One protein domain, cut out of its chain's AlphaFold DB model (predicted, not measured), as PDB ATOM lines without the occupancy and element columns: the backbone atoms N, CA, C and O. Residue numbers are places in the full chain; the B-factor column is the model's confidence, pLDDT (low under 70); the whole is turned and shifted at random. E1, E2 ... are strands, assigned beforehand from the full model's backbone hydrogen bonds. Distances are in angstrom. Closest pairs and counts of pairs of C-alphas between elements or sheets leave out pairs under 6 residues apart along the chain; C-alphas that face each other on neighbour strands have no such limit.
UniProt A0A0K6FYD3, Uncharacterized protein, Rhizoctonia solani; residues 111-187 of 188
ATOM      1  N   PRO A 111     170.617 181.440 293.449       71.19
ATOM      2  CA  PRO A 111     170.253 182.135 294.684       71.19
ATOM      3  C   PRO A 111     170.143 183.649 294.447       71.19
ATOM      4  O   PRO A 111     170.923 184.194 293.659       71.19
ATOM      5  N   ALA A 112     169.195 184.338 295.097       64.56
ATOM      6  CA  ALA A 112     169.176 185.797 295.034       64.56
ATOM      7  C   ALA A 112     170.349 186.351 295.850       64.56
ATOM      8  O   ALA A 112     170.315 186.392 297.075       64.56
ATOM      9  N   GLY A 113     171.402 186.738 295.143       68.00
ATOM     10  CA  GLY A 113     172.437 187.646 295.625       68.00
ATOM     11  C   GLY A 113     172.548 188.838 294.675       68.00
ATOM     12  O   GLY A 113     171.659 189.063 293.847       68.00
ATOM     13  N   ASP A 114     173.674 189.551 294.726       66.94
ATOM     14  CA  ASP A 114     173.950 190.693 293.836       66.94
ATOM     15  C   ASP A 114     173.815 190.341 292.346       66.94
ATOM     16  O   ASP A 114     173.446 191.185 291.533       66.94
ATOM     17  N   GLY A 115     174.010 189.066 291.994       65.44
ATOM     18  CA  GLY A 115     173.923 188.555 290.626       65.44
ATOM     19  C   GLY A 115     172.538 188.597 289.967       65.44
ATOM     20  O   GLY A 115     172.440 188.219 288.805       65.44
ATOM     21  N   CYS A 116     171.475 189.022 290.660       76.19
ATOM     22  CA  CYS A 116     170.166 189.250 290.029       76.19
ATOM     23  C   CYS A 116     169.950 190.708 289.599       76.19
ATOM     24  O   CYS A 116     169.119 190.997 288.739       76.19
ATOM     25  N   LYS A 117     170.681 191.650 290.206       75.38
ATOM     26  CA  LYS A 117     170.486 193.077 289.966       75.38
ATOM     27  C   LYS A 117     171.213 193.475 288.682       75.38
ATOM     28  O   LYS A 117     172.424 193.328 288.582       75.38
ATOM     29  N   GLY A 118     170.470 193.994 287.706       73.94
ATOM     30  CA  GLY A 118     171.029 194.430 286.421       73.94
ATOM     31  C   GLY A 118     171.198 193.319 285.381       73.94
ATOM     32  O   GLY A 118     171.807 193.568 284.344       73.94
ATOM     33  N   VAL A 119     170.650 192.122 285.621       78.50
ATOM     34  CA  VAL A 119     170.543 191.089 284.583       78.50
ATOM     35  C   VAL A 119     169.199 191.275 283.864       78.50
ATOM     36  O   VAL A 119     168.167 191.097 284.509       78.50
ATOM     37  N   PRO A 120     169.183 191.653 282.570       75.50
ATOM     38  CA  PRO A 120     167.969 192.078 281.859       75.50
ATOM     39  C   PRO A 120     166.880 190.999 281.762       75.50
ATOM     40  O   PRO A 120     165.710 191.341 281.627       75.50
ATOM     41  N   ASP A 121     167.242 189.724 281.932       80.62
ATOM     42  CA  ASP A 121     166.330 188.585 281.780       80.62
ATOM     43  C   ASP A 121     166.043 187.841 283.087       80.62
ATOM     44  O   ASP A 121     165.623 186.683 283.076       80.62
ATOM     45  N   LYS A 122     166.287 188.479 284.236       85.56
ATOM     46  CA  LYS A 122     166.032 187.878 285.548       85.56
ATOM     47  C   LYS A 122     165.261 188.809 286.458       85.56
ATOM     48  O   LYS A 122     165.318 190.029 286.342       85.56
ATOM     49  N   PHE A 123     164.558 188.217 287.413       87.50
ATOM     50  CA  PHE A 123     163.855 188.956 288.446       87.50
ATOM     51  C   PHE A 123     163.914 188.241 289.790       87.50
ATOM     52  O   PHE A 123     164.161 187.039 289.881       87.50
ATOM     53  N   ILE A 124     163.694 189.011 290.854       89.75
ATOM     54  CA  ILE A 124     163.706 188.499 292.221       89.75
ATOM     55  C   ILE A 124     162.276 188.141 292.630       89.75
ATOM     56  O   ILE A 124     161.384 188.988 292.590       89.75
ATOM     57  N   PHE A 125     162.076 186.904 293.081       90.00
ATOM     58  CA  PHE A 125     160.843 186.442 293.717       90.00
ATOM     59  C   PHE A 125     161.184 185.714 295.019       90.00
ATOM     60  O   PHE A 125     161.910 184.725 294.991       90.00
ATOM     61  N   GLU A 126     160.700 186.216 296.161       86.25
ATOM     62  CA  GLU A 126     160.907 185.607 297.491       86.25
ATOM     63  C   GLU A 126     162.371 185.201 297.793       86.25
ATOM     64  O   GLU A 126     162.636 184.149 298.371       86.25
ATOM     65  N   SER A 127     163.344 186.042 297.423       86.12
ATOM     66  CA  SER A 127     164.793 185.772 297.569       86.12
ATOM     67  C   SER A 127     165.358 184.686 296.637       86.12
ATOM     68  O   SER A 127     166.408 184.099 296.904       86.12
ATOM     69  N   ILE A 128     164.702 184.438 295.505       87.38
ATOM     70  CA  ILE A 128     165.210 183.592 294.421       87.38
ATOM     71  C   ILE A 128     165.365 184.455 293.170       87.38
ATOM     72  O   ILE A 128     164.487 185.260 292.862       87.38
ATOM     73  N   CYS A 129     166.482 184.297 292.460       89.19
ATOM     74  CA  CYS A 129     166.676 184.920 291.159       89.19
ATOM     75  C   CYS A 129     166.150 183.979 290.075       89.19
ATOM     76  O   CYS A 129     166.719 182.905 289.846       89.19
ATOM     77  N   LEU A 130     165.041 184.370 289.454       87.50
ATOM     78  CA  LEU A 130     164.356 183.580 288.445       87.50
ATOM     79  C   LEU A 130     164.584 184.172 287.050       87.50
ATOM     80  O   LEU A 130     164.483 185.391 286.899       87.50
ATOM     81  N   PRO A 131     164.855 183.339 286.033       85.62
ATOM     82  CA  PRO A 131     164.729 183.742 284.632       85.62
ATOM     83  C   PRO A 131     163.314 184.220 284.288       85.62
ATOM     84  O   PRO A 131     162.321 183.637 284.736       85.62
ATOM     85  N   LEU A 132     163.221 185.235 283.427       83.38
ATOM     86  CA  LEU A 132     161.981 185.555 282.723       83.38
ATOM     87  C   LEU A 132     161.545 184.356 281.875       83.38
ATOM     88  O   LEU A 132     162.353 183.723 281.202       83.38
ATOM     89  N   GLY A 133     160.252 184.036 281.916       79.25
ATOM     90  CA  GLY A 133     159.695 182.901 281.182       79.25
ATOM     91  C   GLY A 133     159.867 181.547 281.876       79.25
ATOM     92  O   GLY A 133     159.374 180.553 281.351       79.25
ATOM     93  N   GLY A 134     160.473 181.494 283.070       82.88
ATOM     94  CA  GLY A 134     160.587 180.287 283.894       82.88
ATOM     95  C   GLY A 134     161.867 179.486 283.665       82.88
ATOM     96  O   GLY A 134     162.832 179.982 283.095       82.88
ATOM     97  N   ILE A 135     161.885 178.233 284.112       80.06
ATOM     98  CA  ILE A 135     163.072 177.364 284.059       80.06
ATOM     99  C   ILE A 135     162.822 176.185 283.128       80.06
ATOM    100  O   ILE A 135     161.690 175.749 282.969       80.06
ATOM    101  N   SER A 136     163.882 175.634 282.550       64.81
ATOM    102  CA  SER A 136     163.774 174.496 281.619       64.81
ATOM    103  C   SER A 136     163.254 173.193 282.224       64.81
ATOM    104  O   SER A 136     162.659 172.382 281.524       64.81
ATOM    105  N   THR A 137     163.502 172.969 283.513       72.06
ATOM    106  CA  THR A 137     163.082 171.764 284.229       72.06
ATOM    107  C   THR A 137     161.979 172.144 285.196       72.06
ATOM    108  O   THR A 137     162.234 172.358 286.383       72.06
ATOM    109  N   ILE A 138     160.768 172.308 284.666       80.06
ATOM    110  CA  ILE A 138     159.578 172.482 285.498       80.06
ATOM    111  C   ILE A 138     159.234 171.109 286.064       80.06
ATOM    112  O   ILE A 138     158.960 170.173 285.318       80.06
ATOM    113  N   GLU A 139     159.309 170.992 287.382       87.62
ATOM    114  CA  GLU A 139     158.825 169.811 288.088       87.62
ATOM    115  C   GLU A 139     157.296 169.847 288.121       87.62
ATOM    116  O   GLU A 139     156.702 170.923 288.228       87.62
ATOM    117  N   ASP A 140     156.651 168.686 288.072       90.00
ATOM    118  CA  ASP A 140     155.224 168.618 288.365       90.00
ATOM    119  C   ASP A 140     154.988 168.856 289.867       90.00
ATOM    120  O   ASP A 140     155.775 168.394 290.708       90.00
ATOM    121  N   PRO A 141     153.925 169.586 290.245       94.81
ATOM    122  CA  PRO A 141     153.554 169.705 291.644       94.81
ATOM    123  C   PRO A 141     153.137 168.333 292.213       94.81
ATOM    124  O   PRO A 141     152.646 167.478 291.475       94.81
ATOM    125  N   PRO A 142     153.290 168.112 293.533       96.25
ATOM    126  CA  PRO A 142     152.776 166.921 294.200       96.25
ATOM    127  C   PRO A 142     151.262 166.754 294.028       96.25
ATOM    128  O   PRO A 142     150.539 167.702 293.718       96.25
ATOM    129  N   GLU A 143     150.765 165.555 294.322       96.00
ATOM    130  CA  GLU A 143     149.330 165.276 294.321       96.00
ATOM    131  C   GLU A 143     148.564 166.248 295.240       96.00
ATOM    132  O   GLU A 143     149.039 166.619 296.317       96.00
ATOM    133  N   ASN A 144     147.369 166.668 294.812       96.06
ATOM    134  CA  ASN A 144     146.522 167.665 295.488       96.06
ATOM    135  C   ASN A 144     147.121 169.081 295.588       96.06
ATOM    136  O   ASN A 144     146.582 169.933 296.305       96.06
ATOM    137  N   ILE A 145     148.195 169.357 294.845       97.62
ATOM    138  CA  ILE A 145     148.771 170.690 294.677       97.62
ATOM    139  C   ILE A 145     148.673 171.099 293.208       97.62
ATOM    140  O   ILE A 145     148.891 170.308 292.297       97.62
ATOM    141  N   ALA A 146     148.367 172.371 292.975       97.25
ATOM    142  CA  ALA A 146     148.406 172.970 291.654       97.25
ATOM    143  C   ALA A 146     149.047 174.359 291.698       97.25
ATOM    144  O   ALA A 146     149.052 175.042 292.728       97.25
ATOM    145  N   CYS A 147     149.541 174.809 290.547       96.81
ATOM    146  CA  CYS A 147     149.944 176.194 290.352       96.81
ATOM    147  C   CYS A 147     148.912 176.957 289.515       96.81
ATOM    148  O   CYS A 147     148.290 176.380 288.618       96.81
ATOM    149  N   PRO A 148     148.715 178.266 289.779       96.81
ATOM    150  CA  PRO A 148     148.024 179.147 288.845       96.81
ATOM    151  C   PRO A 148     148.634 179.041 287.446       96.81
ATOM    152  O   PRO A 148     149.833 178.822 287.310       96.81
ATOM    153  N   ARG A 149     147.838 179.279 286.398       89.50
ATOM    154  CA  ARG A 149     148.280 179.128 284.995       89.50
ATOM    155  C   ARG A 149     149.513 179.972 284.627       89.50
ATOM    156  O   ARG A 149     150.223 179.630 283.692       89.50
ATOM    157  N   THR A 150     149.755 181.071 285.339       88.81
ATOM    158  CA  THR A 150     150.907 181.962 285.124       88.81
ATOM    159  C   THR A 150     152.075 181.688 286.081       88.81
ATOM    160  O   THR A 150     152.990 182.504 286.213       88.81
ATOM    161  N   LYS A 151     152.053 180.541 286.767       94.50
ATOM    162  CA  LYS A 151     153.084 180.090 287.699       94.50
ATOM    163  C   LYS A 151     153.482 178.645 287.395       94.50
ATOM    164  O   LYS A 151     152.702 177.889 286.824       94.50
ATOM    165  N   TYR A 152     154.674 178.259 287.822       93.88
ATOM    166  CA  TYR A 152     155.189 176.896 287.730       93.88
ATOM    167  C   TYR A 152     155.714 176.426 289.084       93.88
ATOM    168  O   TYR A 152     155.995 177.237 289.968       93.88
ATOM    169  N   TRP A 153     155.811 175.112 289.260       94.69
ATOM    170  CA  TRP A 153     156.289 174.522 290.502       94.69
ATOM    171  C   TRP A 153     157.818 174.511 290.544       94.69
ATOM    172  O   TRP A 153     158.484 174.099 289.594       94.69
ATOM    173  N   TYR A 154     158.383 175.003 291.646       92.69
ATOM    174  CA  TYR A 154     159.822 175.033 291.872       92.69
ATOM    175  C   TYR A 154     160.136 175.011 293.366       92.69
ATOM    176  O   TYR A 154     159.656 175.860 294.115       92.69
ATOM    177  N   LYS A 155     160.975 174.063 293.811       91.38
ATOM    178  CA  LYS A 155     161.438 173.954 295.210       91.38
ATOM    179  C   LYS A 155     160.307 174.108 296.239       91.38
ATOM    180  O   LYS A 155     160.383 174.928 297.157       91.38
ATOM    181  N   ALA A 156     159.269 173.290 296.075       94.25
ATOM    182  CA  ALA A 156     158.123 173.189 296.979       94.25
ATOM    183  C   ALA A 156     157.161 174.399 297.018       94.25
ATOM    184  O   ALA A 156     156.436 174.568 297.999       94.25
ATOM    185  N   ARG A 157     157.141 175.248 295.981       95.44
ATOM    186  CA  ARG A 157     156.188 176.366 295.856       95.44
ATOM    187  C   ARG A 157     155.895 176.718 294.398       95.44
ATOM    188  O   ARG A 157     156.649 176.336 293.505       95.44
ATOM    189  N   CYS A 158     154.840 177.495 294.160       96.75
ATOM    190  CA  CYS A 158     154.556 178.066 292.848       96.75
ATOM    191  C   CYS A 158     155.231 179.429 292.687       96.75
ATOM    192  O   CYS A 158     154.944 180.379 293.418       96.75
ATOM    193  N   VAL A 159     156.080 179.541 291.672       95.12
ATOM    194  CA  VAL A 159     156.789 180.769 291.306       95.12
ATOM    195  C   VAL A 159     156.270 181.303 289.966       95.12
ATOM    196  O   VAL A 159     155.846 180.516 289.120       95.12
ATOM    197  N   PRO A 160     156.230 182.625 289.748       94.75
ATOM    198  CA  PRO A 160     155.693 183.189 288.513       94.75
ATOM    199  C   PRO A 160     156.652 183.038 287.327       94.75
ATOM    200  O   PRO A 160     157.866 182.982 287.503       94.75
ATOM    201  N   PHE A 161     156.101 183.017 286.109       85.19
ATOM    202  CA  PHE A 161     156.902 183.127 284.883       85.19
ATOM    203  C   PHE A 161     157.428 184.551 284.660       85.19
ATOM    204  O   PHE A 161     158.528 184.728 284.138       85.19
ATOM    205  N   PHE A 162     156.651 185.557 285.073       87.94
ATOM    206  CA  PHE A 162     156.967 186.973 284.891       87.94
ATOM    207  C   PHE A 162     156.731 187.775 286.184       87.94
ATOM    208  O   PHE A 162     155.851 187.424 286.973       87.94
ATOM    209  N   PRO A 163     157.442 188.897 286.405       90.00
ATOM    210  CA  PRO A 163     157.254 189.741 287.591       90.00
ATOM    211  C   PRO A 163     155.810 190.232 287.759       90.00
ATOM    212  O   PRO A 163     155.294 190.292 288.874       90.00
ATOM    213  N   SER A 164     155.139 190.530 286.643       89.00
ATOM    214  CA  SER A 164     153.736 190.959 286.601       89.00
ATOM    215  C   SER A 164     152.764 189.914 287.155       89.00
ATOM    216  O   SER A 164     151.683 190.269 287.616       89.00
ATOM    217  N   ASP A 165     153.149 188.637 287.161       91.75
ATOM    218  CA  ASP A 165     152.319 187.526 287.631       91.75
ATOM    219  C   ASP A 165     152.512 187.200 289.115       91.75
ATOM    220  O   ASP A 165     151.820 186.328 289.650       91.75
ATOM    221  N   ALA A 166     153.424 187.886 289.814       92.81
ATOM    222  CA  ALA A 166     153.722 187.607 291.220       92.81
ATOM    223  C   ALA A 166     152.457 187.655 292.098       92.81
ATOM    224  O   ALA A 166     152.234 186.761 292.924       92.81
ATOM    225  N   GLY A 167     151.580 188.634 291.847       93.50
ATOM    226  CA  GLY A 167     150.306 188.810 292.547       93.50
ATOM    227  C   GLY A 167     149.176 187.874 292.107       93.50
ATOM    228  O   GLY A 167     148.131 187.860 292.755       93.50
ATOM    229  N   ASN A 168     149.344 187.081 291.041       93.69
ATOM    230  CA  ASN A 168     148.287 186.188 290.572       93.69
ATOM    231  C   ASN A 168     148.134 184.980 291.511       93.69
ATOM    232  O   ASN A 168     149.036 184.151 291.654       93.69
ATOM    233  N   LYS A 169     146.964 184.885 292.145       96.62
ATOM    234  CA  LYS A 169     146.591 183.834 293.107       96.62
ATOM    235  C   LYS A 169     145.378 183.024 292.636       96.62
ATOM    236  O   LYS A 169     144.762 182.308 293.418       96.62
ATOM    237  N   LYS A 170     144.991 183.159 291.360       97.44
ATOM    238  CA  LYS A 170     143.811 182.491 290.804       97.44
ATOM    239  C   LYS A 170     144.097 181.005 290.582       97.44
ATOM    240  O   LYS A 170     144.785 180.630 289.635       97.44
ATOM    241  N   CYS A 171     143.549 180.178 291.463       97.56
ATOM    242  CA  CYS A 171     143.702 178.732 291.405       97.56
ATOM    243  C   CYS A 171     142.794 178.071 290.354       97.56
ATOM    244  O   CYS A 171     141.753 178.639 290.000       97.56
ATOM    245  N   PRO A 172     143.169 176.875 289.856       96.38
ATOM    246  CA  PRO A 172     142.266 176.012 289.098       96.38
ATOM    247  C   PRO A 172     140.996 175.661 289.889       96.38
ATOM    248  O   PRO A 172     140.954 175.778 291.116       96.38
ATOM    249  N   GLN A 173     139.953 175.212 289.188       96.81
ATOM    250  CA  GLN A 173     138.701 174.790 289.820       96.81
ATOM    251  C   GLN A 173     138.948 173.640 290.808       96.81
ATOM    252  O   GLN A 173     139.665 172.697 290.491       96.81
ATOM    253  N   GLY A 174     138.347 173.728 291.999       96.69
ATOM    254  CA  GLY A 174     138.532 172.745 293.074       96.69
ATOM    255  C   GLY A 174     139.752 172.995 293.966       96.69
ATOM    256  O   GLY A 174     139.991 172.216 294.880       96.69
ATOM    257  N   TYR A 175     140.502 174.080 293.745       98.06
ATOM    258  CA  TYR A 175     141.666 174.437 294.557       98.06
ATOM    259  C   TYR A 175     141.530 175.824 295.203       98.06
ATOM    260  O   TYR A 175     140.864 176.717 294.673       98.06
ATOM    261  N   LYS A 176     142.226 176.033 296.325       98.00
ATOM    262  CA  LYS A 176     142.311 177.297 297.070       98.00
ATOM    263  C   LYS A 176     143.770 177.711 297.278       98.00
ATOM    264  O   LYS A 176     144.628 176.866 297.515       98.00
ATOM    265  N   TRP A 177     144.056 179.009 297.173       97.56
ATOM    266  CA  TRP A 177     145.409 179.544 297.350       97.56
ATOM    267  C   TRP A 177     145.831 179.534 298.824       97.56
ATOM    268  O   TRP A 177     145.130 180.079 299.676       97.56
ATOM    269  N   GLU A 178     147.003 178.967 299.099       97.06
ATOM    270  CA  GLU A 178     147.630 178.894 300.417       97.06
ATOM    271  C   GLU A 178     148.755 179.930 300.540       97.06
ATOM    272  O   GLU A 178     149.893 179.695 300.130       97.06
ATOM    273  N   GLU A 179     148.457 181.085 301.147       93.56
ATOM    274  CA  GLU A 179     149.374 182.239 301.206       93.56
ATOM    275  C   GLU A 179     150.732 181.925 301.837       93.56
ATOM    276  O   GLU A 179     151.755 182.426 301.390       93.56
ATOM    277  N   ARG A 180     150.765 181.081 302.874       92.56
ATOM    278  CA  ARG A 180     152.018 180.767 303.584       92.56
ATOM    279  C   ARG A 180     152.942 179.846 302.800       92.56
ATOM    280  O   ARG A 180     154.117 179.746 303.138       92.56
ATOM    281  N   LYS A 181     152.400 179.127 301.821       93.56
ATOM    282  CA  LYS A 181     153.134 178.112 301.063       93.56
ATOM    283  C   LYS A 181     153.270 178.462 299.580       93.56
ATOM    284  O   LYS A 181     153.985 177.773 298.859       93.56
ATOM    285  N   SER A 182     152.613 179.534 299.138       95.31
ATOM    286  CA  SER A 182     152.644 180.048 297.770       95.31
ATOM    287  C   SER A 182     152.235 178.998 296.726       95.31
ATOM    288  O   SER A 182     152.896 178.863 295.700       95.31
ATOM    289  N   TYR A 183     151.155 178.245 296.964       97.38
ATOM    290  CA  TYR A 183     150.588 177.293 295.995       97.38
ATOM    291  C   TYR A 183     149.072 177.115 296.160       97.38
ATOM    292  O   TYR A 183     148.492 177.584 297.137       97.38
ATOM    293  N   CYS A 184     148.417 176.436 295.216       97.75
ATOM    294  CA  CYS A 184     147.007 176.063 295.329       97.75
ATOM    295  C   CYS A 184     146.868 174.648 295.905       97.75
ATOM    296  O   CYS A 184     147.449 173.717 295.355       97.75
ATOM    297  N   ALA A 185     146.107 174.476 296.984       97.69
ATOM    298  CA  ALA A 185     145.781 173.172 297.570       97.69
ATOM    299  C   ALA A 185     144.348 172.764 297.207       97.69
ATOM    300  O   ALA A 185     143.495 173.642 297.057       97.69
ATOM    301  N   ALA A 186     144.074 171.465 297.069       96.44
ATOM    302  CA  ALA A 186     142.709 170.974 296.885       96.44
ATOM    303  C   ALA A 186     141.802 171.480 298.024       96.44
ATOM    304  O   ALA A 186     142.171 171.416 299.199       96.44
ATOM    305  N   ALA A 187     140.641 172.032 297.673       91.38
ATOM    306  CA  ALA A 187     139.651 172.449 298.655       91.38
ATOM    307  C   ALA A 187     139.018 171.190 299.267       91.38
ATOM    308  O   ALA A 187     138.427 170.393 298.541       91.38
TER     309      ALA A 187
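What this domain is: This is residues 111 to 187 of the 188 residues of an uncharacterized protein of Rhizoctonia solani (UniProt A0A0K6FYD3). This domain has little regular structure: three small two-stranded hairpins stand in a row along the longest axis, E3-E4 in the middle, E1-E2 and E5-E6 towards the ends, joined by long loops. The printed part has 77 residues, no named helix and strands E1 to E6 in chain order, all strand in class, with 24 residues in named elements. Each sheet is antiparallel; the whole is compact, radius of gyration of the C-alphas 12.6 A, elongated, spanning 40 by 22 by 20 A.

How they stand to each other: E3, residues 151 to 154, and E4, residues 157 to 160, form an antiparallel hairpin at 137 degrees, N 152 to O 159 being 2.9 A. E5, residues 175 to 178, and E6, residues 183 to 186, form another, N 176 to O 185 being 2.8 A. The closest C-alphas of E4 and E6, Cys 158 and Tyr 183, are 5.1 A apart. E1, residues 122 to 125, and E2, residues 128 to 131, form the third, N 130 to O 123 being 2.8 A. The closest C-alphas of E1 and E4, Phe 125 and Val 159, are 7.4 A apart.

Where its parts are: E1, 9.8 A long, begins at C-alpha 122 (166.032, 187.878, 285.548); E6, 10.1 A, ends at C-alpha 186 (142.709, 170.974, 296.885).

The domain as a whole: Links E2 to E3 and E4 to E5 are long. The printed part has no cut; residues 112 to 115 and 136 are under 70 in pLDDT.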